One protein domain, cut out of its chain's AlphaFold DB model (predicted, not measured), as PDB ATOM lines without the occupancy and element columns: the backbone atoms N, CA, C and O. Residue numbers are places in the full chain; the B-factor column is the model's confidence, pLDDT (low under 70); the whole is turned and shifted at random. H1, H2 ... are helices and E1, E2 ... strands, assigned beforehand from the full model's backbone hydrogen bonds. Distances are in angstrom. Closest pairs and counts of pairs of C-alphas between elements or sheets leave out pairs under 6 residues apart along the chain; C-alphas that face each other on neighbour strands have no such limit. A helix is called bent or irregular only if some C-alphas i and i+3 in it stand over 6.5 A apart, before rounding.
ATOM      1  N   SER A  51     -27.234 -30.850 -41.452       90.88
ATOM      2  CA  SER A  51     -28.690 -31.013 -41.361       90.88
ATOM      3  C   SER A  51     -29.391 -30.295 -42.513       90.88
ATOM      4  O   SER A  51     -28.811 -29.400 -43.118       90.88
ATOM      5  N   ILE A  52     -30.633 -30.686 -42.814       90.44
ATOM      6  CA  ILE A  52     -31.483 -29.986 -43.788       90.44
ATOM      7  C   ILE A  52     -32.429 -29.063 -43.017       90.44
ATOM      8  O   ILE A  52     -33.178 -29.541 -42.160       90.44
ATOM      9  N   GLY A  53     -32.380 -27.766 -43.312       89.38
ATOM     10  CA  GLY A  53     -33.246 -26.737 -42.747       89.38
ATOM     11  C   GLY A  53     -34.706 -26.865 -43.192       89.38
ATOM     12  O   GLY A  53     -35.074 -27.697 -44.033       89.38
ATOM     13  N   GLU A  54     -35.580 -26.034 -42.621       88.06
ATOM     14  CA  GLU A  54     -36.999 -26.020 -43.002       88.06
ATOM     15  C   GLU A  54     -37.235 -25.547 -44.438       88.06
ATOM     16  O   GLU A  54     -38.109 -26.066 -45.128       88.06
ATOM     17  N   ASP A  55     -36.391 -24.633 -44.899       88.38
ATOM     18  CA  ASP A  55     -36.368 -24.068 -46.247       88.38
ATOM     19  C   ASP A  55     -35.608 -24.935 -47.272       88.38
ATOM     20  O   ASP A  55     -35.504 -24.571 -48.444       88.38
ATOM     21  N   GLY A  56     -35.076 -26.087 -46.846       86.94
ATOM     22  CA  GLY A  56     -34.280 -26.983 -47.684       86.94
ATOM     23  C   GLY A  56     -32.814 -26.578 -47.839       86.94
ATOM     24  O   GLY A  56     -32.091 -27.195 -48.620       86.94
ATOM     25  N   THR A  57     -32.341 -25.567 -47.109       92.75
ATOM     26  CA  THR A  57     -30.905 -25.275 -47.047       92.75
ATOM     27  C   THR A  57     -30.158 -26.378 -46.301       92.75
ATOM     28  O   THR A  57     -30.712 -27.071 -45.446       92.75
ATOM     29  N   VAL A  58     -28.889 -26.589 -46.656       93.75
ATOM     30  CA  VAL A  58     -28.012 -27.504 -45.921       93.75
ATOM     31  C   VAL A  58     -27.206 -26.687 -44.925       93.75
ATOM     32  O   VAL A  58     -26.346 -25.895 -45.308       93.75
ATOM     33  N   ASP A  59     -27.466 -26.925 -43.648       92.38
ATOM     34  CA  ASP A  59     -26.770 -26.273 -42.552       92.38
ATOM     35  C   ASP A  59     -25.549 -27.079 -42.138       92.38
ATOM     36  O   ASP A  59     -25.618 -28.299 -41.963       92.38
ATOM     37  N   TYR A  60     -24.440 -26.371 -41.918       91.44
ATOM     38  CA  TYR A  60     -23.232 -26.939 -41.342       91.44
ATOM     39  C   TYR A  60     -23.028 -26.466 -39.903       91.44
ATOM     40  O   TYR A  60     -23.025 -25.269 -39.614       91.44
ATOM     41  N   ARG A  61     -22.771 -27.412 -39.002       89.81
ATOM     42  CA  ARG A  61     -22.392 -27.167 -37.607       89.81
ATOM     43  C   ARG A  61     -21.211 -28.044 -37.218       89.81
ATOM     44  O   ARG A  61     -21.101 -29.181 -37.650       89.81
ATOM     45  N   SER A  62     -20.315 -27.553 -36.368       88.06
ATOM     46  CA  SER A  62     -19.257 -28.415 -35.832       88.06
ATOM     47  C   SER A  62     -19.838 -29.295 -34.725       88.06
ATOM     48  O   SER A  62     -20.255 -28.791 -33.687       88.06
ATOM     49  N   VAL A  63     -19.901 -30.606 -34.963       90.81
ATOM     50  CA  VAL A  63     -20.371 -31.607 -33.995       90.81
ATOM     51  C   VAL A  63     -19.337 -32.733 -33.961       90.81
ATOM     52  O   VAL A  63     -18.991 -33.243 -35.028       90.81
ATOM     53  N   PRO A  64     -18.805 -33.119 -32.788       90.56
ATOM     54  CA  PRO A  64     -17.884 -34.245 -32.696       90.56
ATOM     55  C   PRO A  64     -18.590 -35.555 -33.062       90.56
ATOM     56  O   PRO A  64     -19.804 -35.693 -32.901       90.56
ATOM     57  N   ARG A  65     -17.824 -36.539 -33.542       91.38
ATOM     58  CA  ARG A  65     -18.354 -37.892 -33.755       91.38
ATOM     59  C   ARG A  65     -18.818 -38.498 -32.418       91.38
ATOM     60  O   ARG A  65     -18.196 -38.197 -31.399       91.38
ATOM     61  N   PRO A  66     -19.864 -39.345 -32.408       90.50
ATOM     62  CA  PRO A  66     -20.329 -40.006 -31.196       90.50
ATOM     63  C   PRO A  66     -19.248 -40.884 -30.566       90.50
ATOM     64  O   PRO A  66     -18.422 -41.479 -31.261       90.50
ATOM     65  N   ASN A  67     -19.298 -41.007 -29.242       86.69
ATOM     66  CA  ASN A  67     -18.551 -42.029 -28.520       86.69
ATOM     67  C   ASN A  67     -19.329 -43.346 -28.598       86.69
ATOM     68  O   ASN A  67     -20.535 -43.357 -28.369       86.69
ATOM     69  N   GLY A  68     -18.663 -44.457 -28.910       87.38
ATOM     70  CA  GLY A  68     -19.371 -45.722 -29.096       87.38
ATOM     71  C   GLY A  68     -18.682 -46.687 -30.046       87.38
ATOM     72  O   GLY A  68     -17.533 -46.476 -30.451       87.38
ATOM     73  N   HIS A  69     -19.411 -47.735 -30.422       90.69
ATOM     74  CA  HIS A  69     -19.034 -48.622 -31.513       90.69
ATOM     75  C   HIS A  69     -19.743 -48.196 -32.802       90.69
ATOM     76  O   HIS A  69     -20.970 -48.128 -32.865       90.69
ATOM     77  N   MET A  70     -18.975 -47.902 -33.854       93.19
ATOM     78  CA  MET A  70     -19.555 -47.606 -35.164       93.19
ATOM     79  C   MET A  70     -20.035 -48.907 -35.812       93.19
ATOM     80  O   MET A  70     -19.224 -49.749 -36.195       93.19
ATOM     81  N   LEU A  71     -21.348 -49.030 -35.992       93.06
ATOM     82  CA  LEU A  71     -21.995 -50.183 -36.619       93.06
ATOM     83  C   LEU A  71     -21.827 -50.173 -38.144       93.06
ATOM     84  O   LEU A  71     -21.784 -51.224 -38.784       93.06
ATOM     85  N   GLY A  72     -21.716 -48.987 -38.749       93.88
ATOM     86  CA  GLY A  72     -21.323 -48.847 -40.149       93.88
ATOM     87  C   GLY A  72     -21.782 -47.553 -40.809       93.88
ATOM     88  O   GLY A  72     -22.435 -46.710 -40.203       93.88
ATOM     89  N   THR A  73     -21.441 -47.411 -42.089       96.88
ATOM     90  CA  THR A  73     -21.805 -46.258 -42.925       96.88
ATOM     91  C   THR A  73     -22.902 -46.638 -43.912       96.88
ATOM     92  O   THR A  73     -22.906 -47.752 -44.452       96.88
ATOM     93  N   ARG A  74     -23.837 -45.720 -44.162       97.19
ATOM     94  CA  ARG A  74     -24.905 -45.864 -45.154       97.19
ATOM     95  C   ARG A  74     -25.023 -44.601 -45.989       97.19
ATOM     96  O   ARG A  74     -24.712 -43.505 -45.529       97.19
ATOM     97  N   ILE A  75     -25.442 -44.799 -47.229       96.75
ATOM     98  CA  ILE A  75     -25.560 -43.757 -48.240       96.75
ATOM     99  C   ILE A  75     -26.922 -43.933 -48.894       96.75
ATOM    100  O   ILE A  75     -27.339 -45.066 -49.151       96.75
ATOM    101  N   SER A  76     -27.595 -42.829 -49.165       96.62
ATOM    102  CA  SER A  76     -28.739 -42.801 -50.060       96.62
ATOM    103  C   SER A  76     -28.648 -41.571 -50.938       96.62
ATOM    104  O   SER A  76     -28.240 -40.508 -50.471       96.62
ATOM    105  N   ASN A  77     -28.984 -41.767 -52.209       96.25
ATOM    106  CA  ASN A  77     -28.900 -40.739 -53.225       96.25
ATOM    107  C   ASN A  77     -30.299 -40.358 -53.694       96.25
ATOM    108  O   ASN A  77     -31.177 -41.224 -53.746       96.25
ATOM    109  N   GLY A  78     -30.485 -39.096 -54.070       94.19
ATOM    110  CA  GLY A  78     -31.756 -38.624 -54.613       94.19
ATOM    111  C   GLY A  78     -32.925 -38.689 -53.621       94.19
ATOM    112  O   GLY A  78     -34.055 -38.942 -54.028       94.19
ATOM    113  N   LEU A  79     -32.678 -38.490 -52.322       94.75
ATOM    114  CA  LEU A  79     -33.735 -38.460 -51.307       94.75
ATOM    115  C   LEU A  79     -34.474 -37.121 -51.318       94.75
ATOM    116  O   LEU A  79     -33.822 -36.091 -51.150       94.75
ATOM    117  N   PRO A  80     -35.815 -37.097 -51.391       94.19
ATOM    118  CA  PRO A  80     -36.585 -35.898 -51.074       94.19
ATOM    119  C   PRO A  80     -36.383 -35.482 -49.611       94.19
ATOM    120  O   PRO A  80     -36.180 -36.330 -48.732       94.19
ATOM    121  N   ARG A  81     -36.476 -34.177 -49.326       91.19
ATOM    122  CA  ARG A  81     -36.263 -33.614 -47.977       91.19
ATOM    123  C   ARG A  81     -37.125 -34.312 -46.925       91.19
ATOM    124  O   ARG A  81     -36.644 -34.669 -45.850       91.19
ATOM    125  N   GLU A  82     -38.391 -34.514 -47.253       90.88
ATOM    126  CA  GLU A  82     -39.425 -35.071 -46.385       90.88
ATOM    127  C   GLU A  82     -39.107 -36.525 -46.015       90.88
ATOM    128  O   GLU A  82     -39.422 -36.973 -44.914       90.88
ATOM    129  N   GLN A  83     -38.418 -37.246 -46.905       94.12
ATOM    130  CA  GLN A  83     -38.057 -38.650 -46.720       94.12
ATOM    131  C   GLN A  83     -36.713 -38.833 -46.011       94.12
ATOM    132  O   GLN A  83     -36.479 -39.884 -45.414       94.12
ATOM    133  N   ALA A  84     -35.830 -37.829 -46.029       91.94
ATOM    134  CA  ALA A  84     -34.479 -37.948 -45.486       91.94
ATOM    135  C   ALA A  84     -34.480 -38.362 -44.004       91.94
ATOM    136  O   ALA A  84     -33.779 -39.298 -43.618       91.94
ATOM    137  N   LYS A  85     -35.312 -37.722 -43.170       90.94
ATOM    138  CA  LYS A  85     -35.406 -38.048 -41.736       90.94
ATOM    139  C   LYS A  85     -35.915 -39.471 -41.502       90.94
ATOM    140  O   LYS A  85     -35.352 -40.191 -40.677       90.94
ATOM    141  N   GLU A  86     -36.957 -39.874 -42.222       92.31
ATOM    142  CA  GLU A  86     -37.542 -41.209 -42.083       92.31
ATOM    143  C   GLU A  86     -36.559 -42.295 -42.539       92.31
ATOM    144  O   GLU A  86     -36.371 -43.299 -41.847       92.31
ATOM    145  N   TRP A  87     -35.868 -42.067 -43.659       95.38
ATOM    146  CA  TRP A  87     -34.824 -42.957 -44.156       95.38
ATOM    147  C   TRP A  87     -33.684 -43.118 -43.143       95.38
ATOM    148  O   TRP A  87     -33.295 -44.253 -42.849       95.38
ATOM    149  N   ILE A  88     -33.190 -42.018 -42.556       93.50
ATOM    150  CA  ILE A  88     -32.147 -42.053 -41.519       93.50
ATOM    151  C   ILE A  88     -32.595 -42.914 -40.331       93.50
ATOM    152  O   ILE A  88     -31.874 -43.827 -39.922       93.50
ATOM    153  N   GLN A  89     -33.788 -42.650 -39.791       93.38
ATOM    154  CA  GLN A  89     -34.296 -43.363 -38.618       93.38
ATOM    155  C   GLN A  89     -34.480 -44.852 -38.904       93.38
ATOM    156  O   GLN A  89     -34.015 -45.694 -38.139       93.38
ATOM    157  N   ARG A  90     -35.108 -45.195 -40.033       93.12
ATOM    158  CA  ARG A  90     -35.324 -46.586 -40.446       93.12
ATOM    159  C   ARG A  90     -34.001 -47.331 -40.618       93.12
ATOM    160  O   ARG A  90     -33.879 -48.469 -40.173       93.12
ATOM    161  N   THR A  91     -33.012 -46.674 -41.219       94.00
ATOM    162  CA  THR A  91     -31.675 -47.235 -41.437       94.00
ATOM    163  C   THR A  91     -30.961 -47.505 -40.116       94.00
ATOM    164  O   THR A  91     -30.393 -48.581 -39.941       94.00
ATOM    165  N   ALA A  92     -31.036 -46.574 -39.164       92.62
ATOM    166  CA  ALA A  92     -30.452 -46.749 -37.839       92.62
ATOM    167  C   ALA A  92     -31.089 -47.920 -37.077       92.62
ATOM    168  O   ALA A  92     -30.371 -48.796 -36.592       92.62
ATOM    169  N   ARG A  93     -32.432 -48.004 -37.069       91.12
ATOM    170  CA  ARG A  93     -33.168 -49.114 -36.430       91.12
ATOM    171  C   ARG A  93     -32.784 -50.465 -37.010       91.12
ATOM    172  O   ARG A  93     -32.510 -51.396 -36.257       91.12
ATOM    173  N   ALA A  94     -32.746 -50.558 -38.339       89.94
ATOM    174  CA  ALA A  94     -32.397 -51.786 -39.045       89.94
ATOM    175  C   ALA A  94     -30.967 -52.259 -38.739       89.94
ATOM    176  O   ALA A  94     -30.682 -53.445 -38.860       89.94
ATOM    177  N   MET A  95     -30.077 -51.345 -38.350       90.38
ATOM    178  CA  MET A  95     -28.703 -51.657 -37.963       90.38
ATOM    179  C   MET A  95     -28.520 -51.902 -36.463       90.38
ATOM    180  O   MET A  95     -27.428 -52.297 -36.071       90.38
ATOM    181  N   GLY A  96     -29.540 -51.665 -35.635       88.88
ATOM    182  CA  GLY A  96     -29.424 -51.782 -34.181       88.88
ATOM    183  C   GLY A  96     -28.832 -50.545 -33.488       88.88
ATOM    184  O   GLY A  96     -28.498 -50.611 -32.312       88.88
ATOM    185  N   GLY A  97     -28.670 -49.414 -34.190       88.94
ATOM    186  CA  GLY A  97     -28.016 -48.217 -33.647       88.94
ATOM    187  C   GLY A  97     -28.984 -47.145 -33.158       88.94
ATOM    188  O   GLY A  97     -29.949 -46.805 -33.844       88.94
ATOM    189  N   THR A  98     -28.703 -46.574 -31.990       90.25
ATOM    190  CA  THR A  98     -29.511 -45.503 -31.379       90.25
ATOM    191  C   THR A  98     -28.945 -44.106 -31.638       90.25
ATOM    192  O   THR A  98     -29.631 -43.117 -31.382       90.25
ATOM    193  N   THR A  99     -27.740 -43.993 -32.205       92.94
ATOM    194  CA  THR A  99     -27.131 -42.708 -32.575       92.94
ATOM    195  C   THR A  99     -26.716 -42.710 -34.044       92.94
ATOM    196  O   THR A  99     -26.041 -43.620 -34.520       92.94
ATOM    197  N   VAL A 100     -27.084 -41.663 -34.779       94.31
ATOM    198  CA  VAL A 100     -26.708 -41.463 -36.181       94.31
ATOM    199  C   VAL A 100     -25.892 -40.197 -36.319       94.31
ATOM    200  O   VAL A 100     -26.379 -39.131 -35.986       94.31
ATOM    201  N   TYR A 101     -24.697 -40.293 -36.888       95.50
ATOM    202  CA  TYR A 101     -23.875 -39.146 -37.242       95.50
ATOM    203  C   TYR A 101     -24.012 -38.822 -38.734       95.50
ATOM    204  O   TYR A 101     -23.554 -39.587 -39.588       95.50
ATOM    205  N   VAL A 102     -24.629 -37.686 -39.069       95.94
ATOM    206  CA  VAL A 102     -24.771 -37.239 -40.467       95.94
ATOM    207  C   VAL A 102     -23.445 -36.694 -40.984       95.94
ATOM    208  O   VAL A 102     -23.055 -35.566 -40.687       95.94
ATOM    209  N   ARG A 103     -22.735 -37.502 -41.773       95.50
ATOM    210  CA  ARG A 103     -21.382 -37.198 -42.246       95.50
ATOM    211  C   ARG A 103     -21.362 -36.157 -43.361       95.50
ATOM    212  O   ARG A 103     -20.437 -35.352 -43.382       95.50
ATOM    213  N   SER A 104     -22.316 -36.202 -44.286       96.00
ATOM    214  CA  SER A 104     -22.430 -35.232 -45.379       96.00
ATOM    215  C   SER A 104     -23.834 -35.221 -45.969       96.00
ATOM    216  O   SER A 104     -24.485 -36.264 -46.032       96.00
ATOM    217  N   ILE A 105     -24.248 -34.052 -46.451       96.19
ATOM    218  CA  ILE A 105     -25.441 -33.861 -47.277       96.19
ATOM    219  C   ILE A 105     -25.025 -33.053 -48.508       96.19
ATOM    220  O   ILE A 105     -24.381 -32.015 -48.360       96.19
ATOM    221  N   VAL A 106     -25.376 -33.524 -49.704       95.81
ATOM    222  CA  VAL A 106     -25.185 -32.796 -50.967       95.81
ATOM    223  C   VAL A 106     -26.554 -32.449 -51.535       95.81
ATOM    224  O   VAL A 106     -27.378 -33.336 -51.729       95.81
ATOM    225  N   GLY A 107     -26.802 -31.164 -51.784       94.19
ATOM    226  CA  GLY A 107     -28.063 -30.656 -52.323       94.19
ATOM    227  C   GLY A 107     -28.454 -29.294 -51.737       94.19
ATOM    228  O   GLY A 107     -27.641 -28.679 -51.043       94.19
ATOM    229  N   PRO A 108     -29.679 -28.818 -52.014       94.31
ATOM    230  CA  PRO A 108     -30.660 -29.455 -52.897       94.31
ATOM    231  C   PRO A 108     -30.266 -29.381 -54.380       94.31
ATOM    232  O   PRO A 108     -29.709 -28.378 -54.825       94.31
ATOM    233  N   TYR A 109     -30.613 -30.405 -55.159       94.44
ATOM    234  CA  TYR A 109     -30.492 -30.417 -56.627       94.44
ATOM    235  C   TYR A 109     -31.700 -31.123 -57.273       94.44
ATOM    236  O   TYR A 109     -32.506 -31.720 -56.562       94.44
ATOM    237  N   LEU A 110     -31.859 -31.018 -58.596       94.94
ATOM    238  CA  LEU A 110     -32.899 -31.726 -59.359       94.94
ATOM    239  C   LEU A 110     -32.314 -32.974 -60.021       94.94
ATOM    240  O   LEU A 110     -31.161 -32.940 -60.456       94.94
ATOM    241  N   LEU A 111     -33.093 -34.059 -60.091       90.31
ATOM    242  CA  LEU A 111     -32.670 -35.285 -60.779       90.31
ATOM    243  C   LEU A 111     -32.560 -35.054 -62.285       90.31
ATOM    244  O   LEU A 111     -31.549 -35.431 -62.879       90.31
ATOM    245  N   ASP A 112     -33.565 -34.395 -62.858       91.94
ATOM    246  CA  ASP A 112     -33.494 -33.820 -64.194       91.94
ATOM    247  C   ASP A 112     -33.421 -32.283 -64.079       91.94
ATOM    248  O   ASP A 112     -34.374 -31.658 -63.604       91.94
ATOM    249  N   PRO A 113     -32.283 -31.656 -64.430       90.12
ATOM    250  CA  PRO A 113     -32.109 -30.210 -64.330       90.12
ATOM    251  C   PRO A 113     -32.815 -29.422 -65.442       90.12
ATOM    252  O   PRO A 113     -32.880 -28.195 -65.333       90.12
ATOM    253  N   GLU A 114     -33.281 -30.075 -66.511       94.00
ATOM    254  CA  GLU A 114     -34.005 -29.417 -67.608       94.00
ATOM    255  C   GLU A 114     -35.513 -29.315 -67.324       94.00
ATOM    256  O   GLU A 114     -36.180 -28.427 -67.864       94.00
ATOM    257  N   ASP A 115     -36.023 -30.157 -66.424       93.50
ATOM    258  CA  ASP A 115     -37.424 -30.181 -66.016       93.50
ATOM    259  C   ASP A 115     -37.742 -29.154 -64.907       93.50
ATOM    260  O   ASP A 115     -36.895 -28.828 -64.065       93.50
ATOM    261  N   PRO A 116     -38.979 -28.614 -64.870       92.44
ATOM    262  CA  PRO A 116     -39.413 -27.719 -63.802       92.44
ATOM    263  C   PRO A 116     -39.470 -28.437 -62.443       92.44
ATOM    264  O   PRO A 116     -39.523 -29.659 -62.361       92.44
ATOM    265  N   VAL A 117     -39.478 -27.654 -61.357       92.50
ATOM    266  CA  VAL A 117     -39.675 -28.192 -60.001       92.50
ATOM    267  C   VAL A 117     -41.162 -28.428 -59.758       92.50
ATOM    268  O   VAL A 117     -41.926 -27.461 -59.688       92.50
ATOM    269  N   ASP A 118     -41.552 -29.684 -59.571       91.81
ATOM    270  CA  ASP A 118     -42.920 -30.094 -59.248       91.81
ATOM    271  C   ASP A 118     -42.948 -31.376 -58.387       91.81
ATOM    272  O   ASP A 118     -41.942 -31.750 -57.779       91.81
ATOM    273  N   GLU A 119     -44.125 -31.994 -58.250       86.88
ATOM    274  CA  GLU A 119     -44.309 -33.221 -57.461       86.88
ATOM    275  C   GLU A 119     -43.575 -34.432 -58.060       86.88
ATOM    276  O   GLU A 119     -43.158 -35.315 -57.306       86.88
ATOM    277  N   ASP A 120     -43.379 -34.459 -59.381       88.38
ATOM    278  CA  ASP A 120     -42.730 -35.551 -60.107       88.38
ATOM    279  C   ASP A 120     -41.204 -35.341 -60.219       88.38
ATOM    280  O   ASP A 120     -40.449 -36.316 -60.261       88.38
ATOM    281  N   ASN A 121     -40.734 -34.088 -60.180       91.38
ATOM    282  CA  ASN A 121     -39.316 -33.710 -60.130       91.38
ATOM    283  C   ASN A 121     -38.988 -32.802 -58.918       91.38
ATOM    284  O   ASN A 121     -38.651 -31.619 -59.075       91.38
ATOM    285  N   PRO A 122     -39.074 -33.321 -57.676       92.75
ATOM    286  CA  PRO A 122     -38.760 -32.543 -56.485       92.75
ATOM    287  C   PRO A 122     -37.249 -32.326 -56.327       92.75
ATOM    288  O   PRO A 122     -36.411 -33.056 -56.856       92.75
ATOM    289  N   LYS A 123     -36.880 -31.347 -55.492       94.00
ATOM    290  CA  LYS A 123     -35.494 -31.193 -55.037       94.00
ATOM    291  C   LYS A 123     -35.086 -32.354 -54.134       94.00
ATOM    292  O   LYS A 123     -35.779 -32.675 -53.166       94.00
ATOM    293  N   VAL A 124     -33.915 -32.909 -54.406       96.06
ATOM    294  CA  VAL A 124     -33.376 -34.079 -53.717       96.06
ATOM    295  C   VAL A 124     -31.996 -33.822 -53.114       96.06
ATOM    296  O   VAL A 124     -31.349 -32.804 -53.384       96.06
ATOM    297  N   TYR A 125     -31.569 -34.758 -52.267       97.06
ATOM    298  CA  TYR A 125     -30.320 -34.715 -51.521       97.06
ATOM    299  C   TYR A 125     -29.634 -36.082 -51.540       97.06
ATOM    300  O   TYR A 125     -30.288 -37.118 -51.399       97.06
ATOM    301  N   ASP A 126     -28.306 -36.072 -51.601       97.06
ATOM    302  CA  ASP A 126     -27.491 -37.244 -51.291       97.06
ATOM    303  C   ASP A 126     -27.047 -37.165 -49.833       97.06
ATOM    304  O   ASP A 126     -26.456 -36.171 -49.403       97.06
ATOM    305  N   VAL A 127     -27.324 -38.210 -49.059       96.88
ATOM    306  CA  VAL A 127     -27.094 -38.239 -47.612       96.88
ATOM    307  C   VAL A 127     -26.175 -39.398 -47.251       96.88
ATOM    308  O   VAL A 127     -26.437 -40.556 -47.579       96.88
ATOM    309  N   VAL A 128     -25.111 -39.091 -46.507       97.38
ATOM    310  CA  VAL A 128     -24.197 -40.082 -45.929       97.38
ATOM    311  C   VAL A 128     -24.301 -40.032 -44.414       97.38
ATOM    312  O   VAL A 128     -24.073 -38.987 -43.800       97.38
ATOM    313  N   ILE A 129     -24.577 -41.181 -43.803       97.31
ATOM    314  CA  ILE A 129     -24.661 -41.331 -42.352       97.31
ATOM    315  C   ILE A 129     -23.719 -42.411 -41.836       97.31
ATOM    316  O   ILE A 129     -23.433 -43.401 -42.511       97.31
ATOM    317  N   GLU A 130     -23.272 -42.239 -40.602       96.88
ATOM    318  CA  GLU A 130     -22.642 -43.278 -39.795       96.88
ATOM    319  C   GLU A 130     -23.615 -43.658 -38.677       96.88
ATOM    320  O   GLU A 130     -24.160 -42.782 -38.009       96.88
ATOM    321  N   VAL A 131     -23.850 -44.949 -38.474       95.31
ATOM    322  CA  VAL A 131     -24.722 -45.463 -37.415       95.31
ATOM    323  C   VAL A 131     -23.850 -46.012 -36.291       95.31
ATOM    324  O   VAL A 131     -22.898 -46.753 -36.546       95.31
ATOM    325  N   TRP A 132     -24.175 -45.633 -35.061       93.88
ATOM    326  CA  TRP A 132     -23.399 -45.900 -33.860       93.88
ATOM    327  C   TRP A 132     -24.265 -46.560 -32.787       93.88
ATOM    328  O   TRP A 132     -25.445 -46.238 -32.618       93.88
ATOM    329  N   GLU A 133     -23.641 -47.472 -32.054       89.62
ATOM    330  CA  GLU A 133     -24.109 -47.979 -30.772       89.62
ATOM    331  C   GLU A 133     -23.398 -47.179 -29.670       89.62
ATOM    332  O   GLU A 133     -22.158 -47.135 -29.665       89.62
ATOM    333  N   PRO A 134     -24.133 -46.503 -28.768       73.75
ATOM    334  CA  PRO A 134     -23.539 -45.816 -27.634       73.75
ATOM    335  C   PRO A 134     -22.704 -46.793 -26.822       73.75
ATOM    336  O   PRO A 134     -23.065 -47.960 -26.664       73.75
ATOM    337  N   ARG A 135     -21.594 -46.315 -26.260       71.25
ATOM    338  CA  ARG A 135     -20.973 -47.065 -25.174       71.25
ATOM    339  C   ARG A 135     -21.979 -47.136 -24.031       71.25
ATOM    340  O   ARG A 135     -22.542 -46.117 -23.641       71.25
TER     341      ARG A 135
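AT A GLANCE: This is residues 51 to 135 of the 142 residues of an uncharacterized protein of Phycisphaerae bacterium (UniProt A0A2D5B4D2). A narrow, twisted sheet of three long strands has one helix, H1, packed over one face, while the other face has no named helix. The strands run along the long axis, the short strand E1 lies near the sheet's edge at E3, and residues 114 to 120, in the link from E3 to E4, stick out at one end. The 85 printed residues hold one named helix and four named strands, in the order E1, E2, H1, E3, E4; the sheet has the order E2, E4, E3 and is antiparallel, and the class is mixed, helices and strands. The whole is only just compact, close to loose, with a radius of gyration of the C-alphas of 14.1 A, and it is elongated, spanning 47 by 27 by 17 A.

HOW THE PARTS SIT: E4, residues 124 to 134, is the inner strand of the sheet. E2, residues 68 to 80, is its antiparallel neighbour at 164 degrees, with N 71 and O 131 within hydrogen-bond range at 2.8 A. E3, residues 99 to 109, is the other antiparallel neighbour of E4 at 174 degrees, with N 101 and O 130 at 2.8 A; E3 and E4 form a hairpin. H1, residues 81 to 95, is on the sheet at a height over the sheet of 8.3 A, which gives two layers, a helix on one face of a sheet. It lies over E4, and only just over E2, on which 3 of its C-alphas fall. Its line and that of E4 stand at 30.2 degrees on the local plane, only just slantwise to the strands. The closest C-alphas of H1 and E4 are those of Ala 92 and Val 131, 5.9 A apart. E2, H1 and E3 make a split strand-helix-strand unit, two strands running the same way with E4 between them, and its crossover is right-handed. In H1, 9 of 11 O i to N i+4 pairs are within hydrogen-bond range. E1, residues 58 to 60, pairs with no named strand; residues 51 to 52 pair with its residues 58 to 59, antiparallel. The closest C-alphas of E1 and E3 are those of Val 58 and Ile 105, 7.0 A apart; E1 is apart from H1, E2 and E4.

IN THESE COORDINATES: E2 is 29.6 A long and bends by 80 degrees at residue 77. E4, 30.2 A, ends at C-alpha 134 (-23.539, -45.816, -27.634). E3, 27.2 A, bends by 58 degrees at residue 103. H1, 22.0 A, begins at C-alpha 81 (-36.263, -33.614, -47.977) and is irregular, but only just: C-alphas 82 and 85 are 6.8 A apart. E1, 6.6 A, begins at C-alpha 58 (-28.012, -27.504, -45.921).

THE WHOLE: The two C-alphas farthest apart are those of Glu 114 and Arg 135, 47.8 A. The printed part, residues 51 to 135, has no cut. The link from E3 to E4 is long, with 14 residues, of which 114 to 120 stand free. The mean pLDDT of the printed part is 92.3, and no printed residue is under 70.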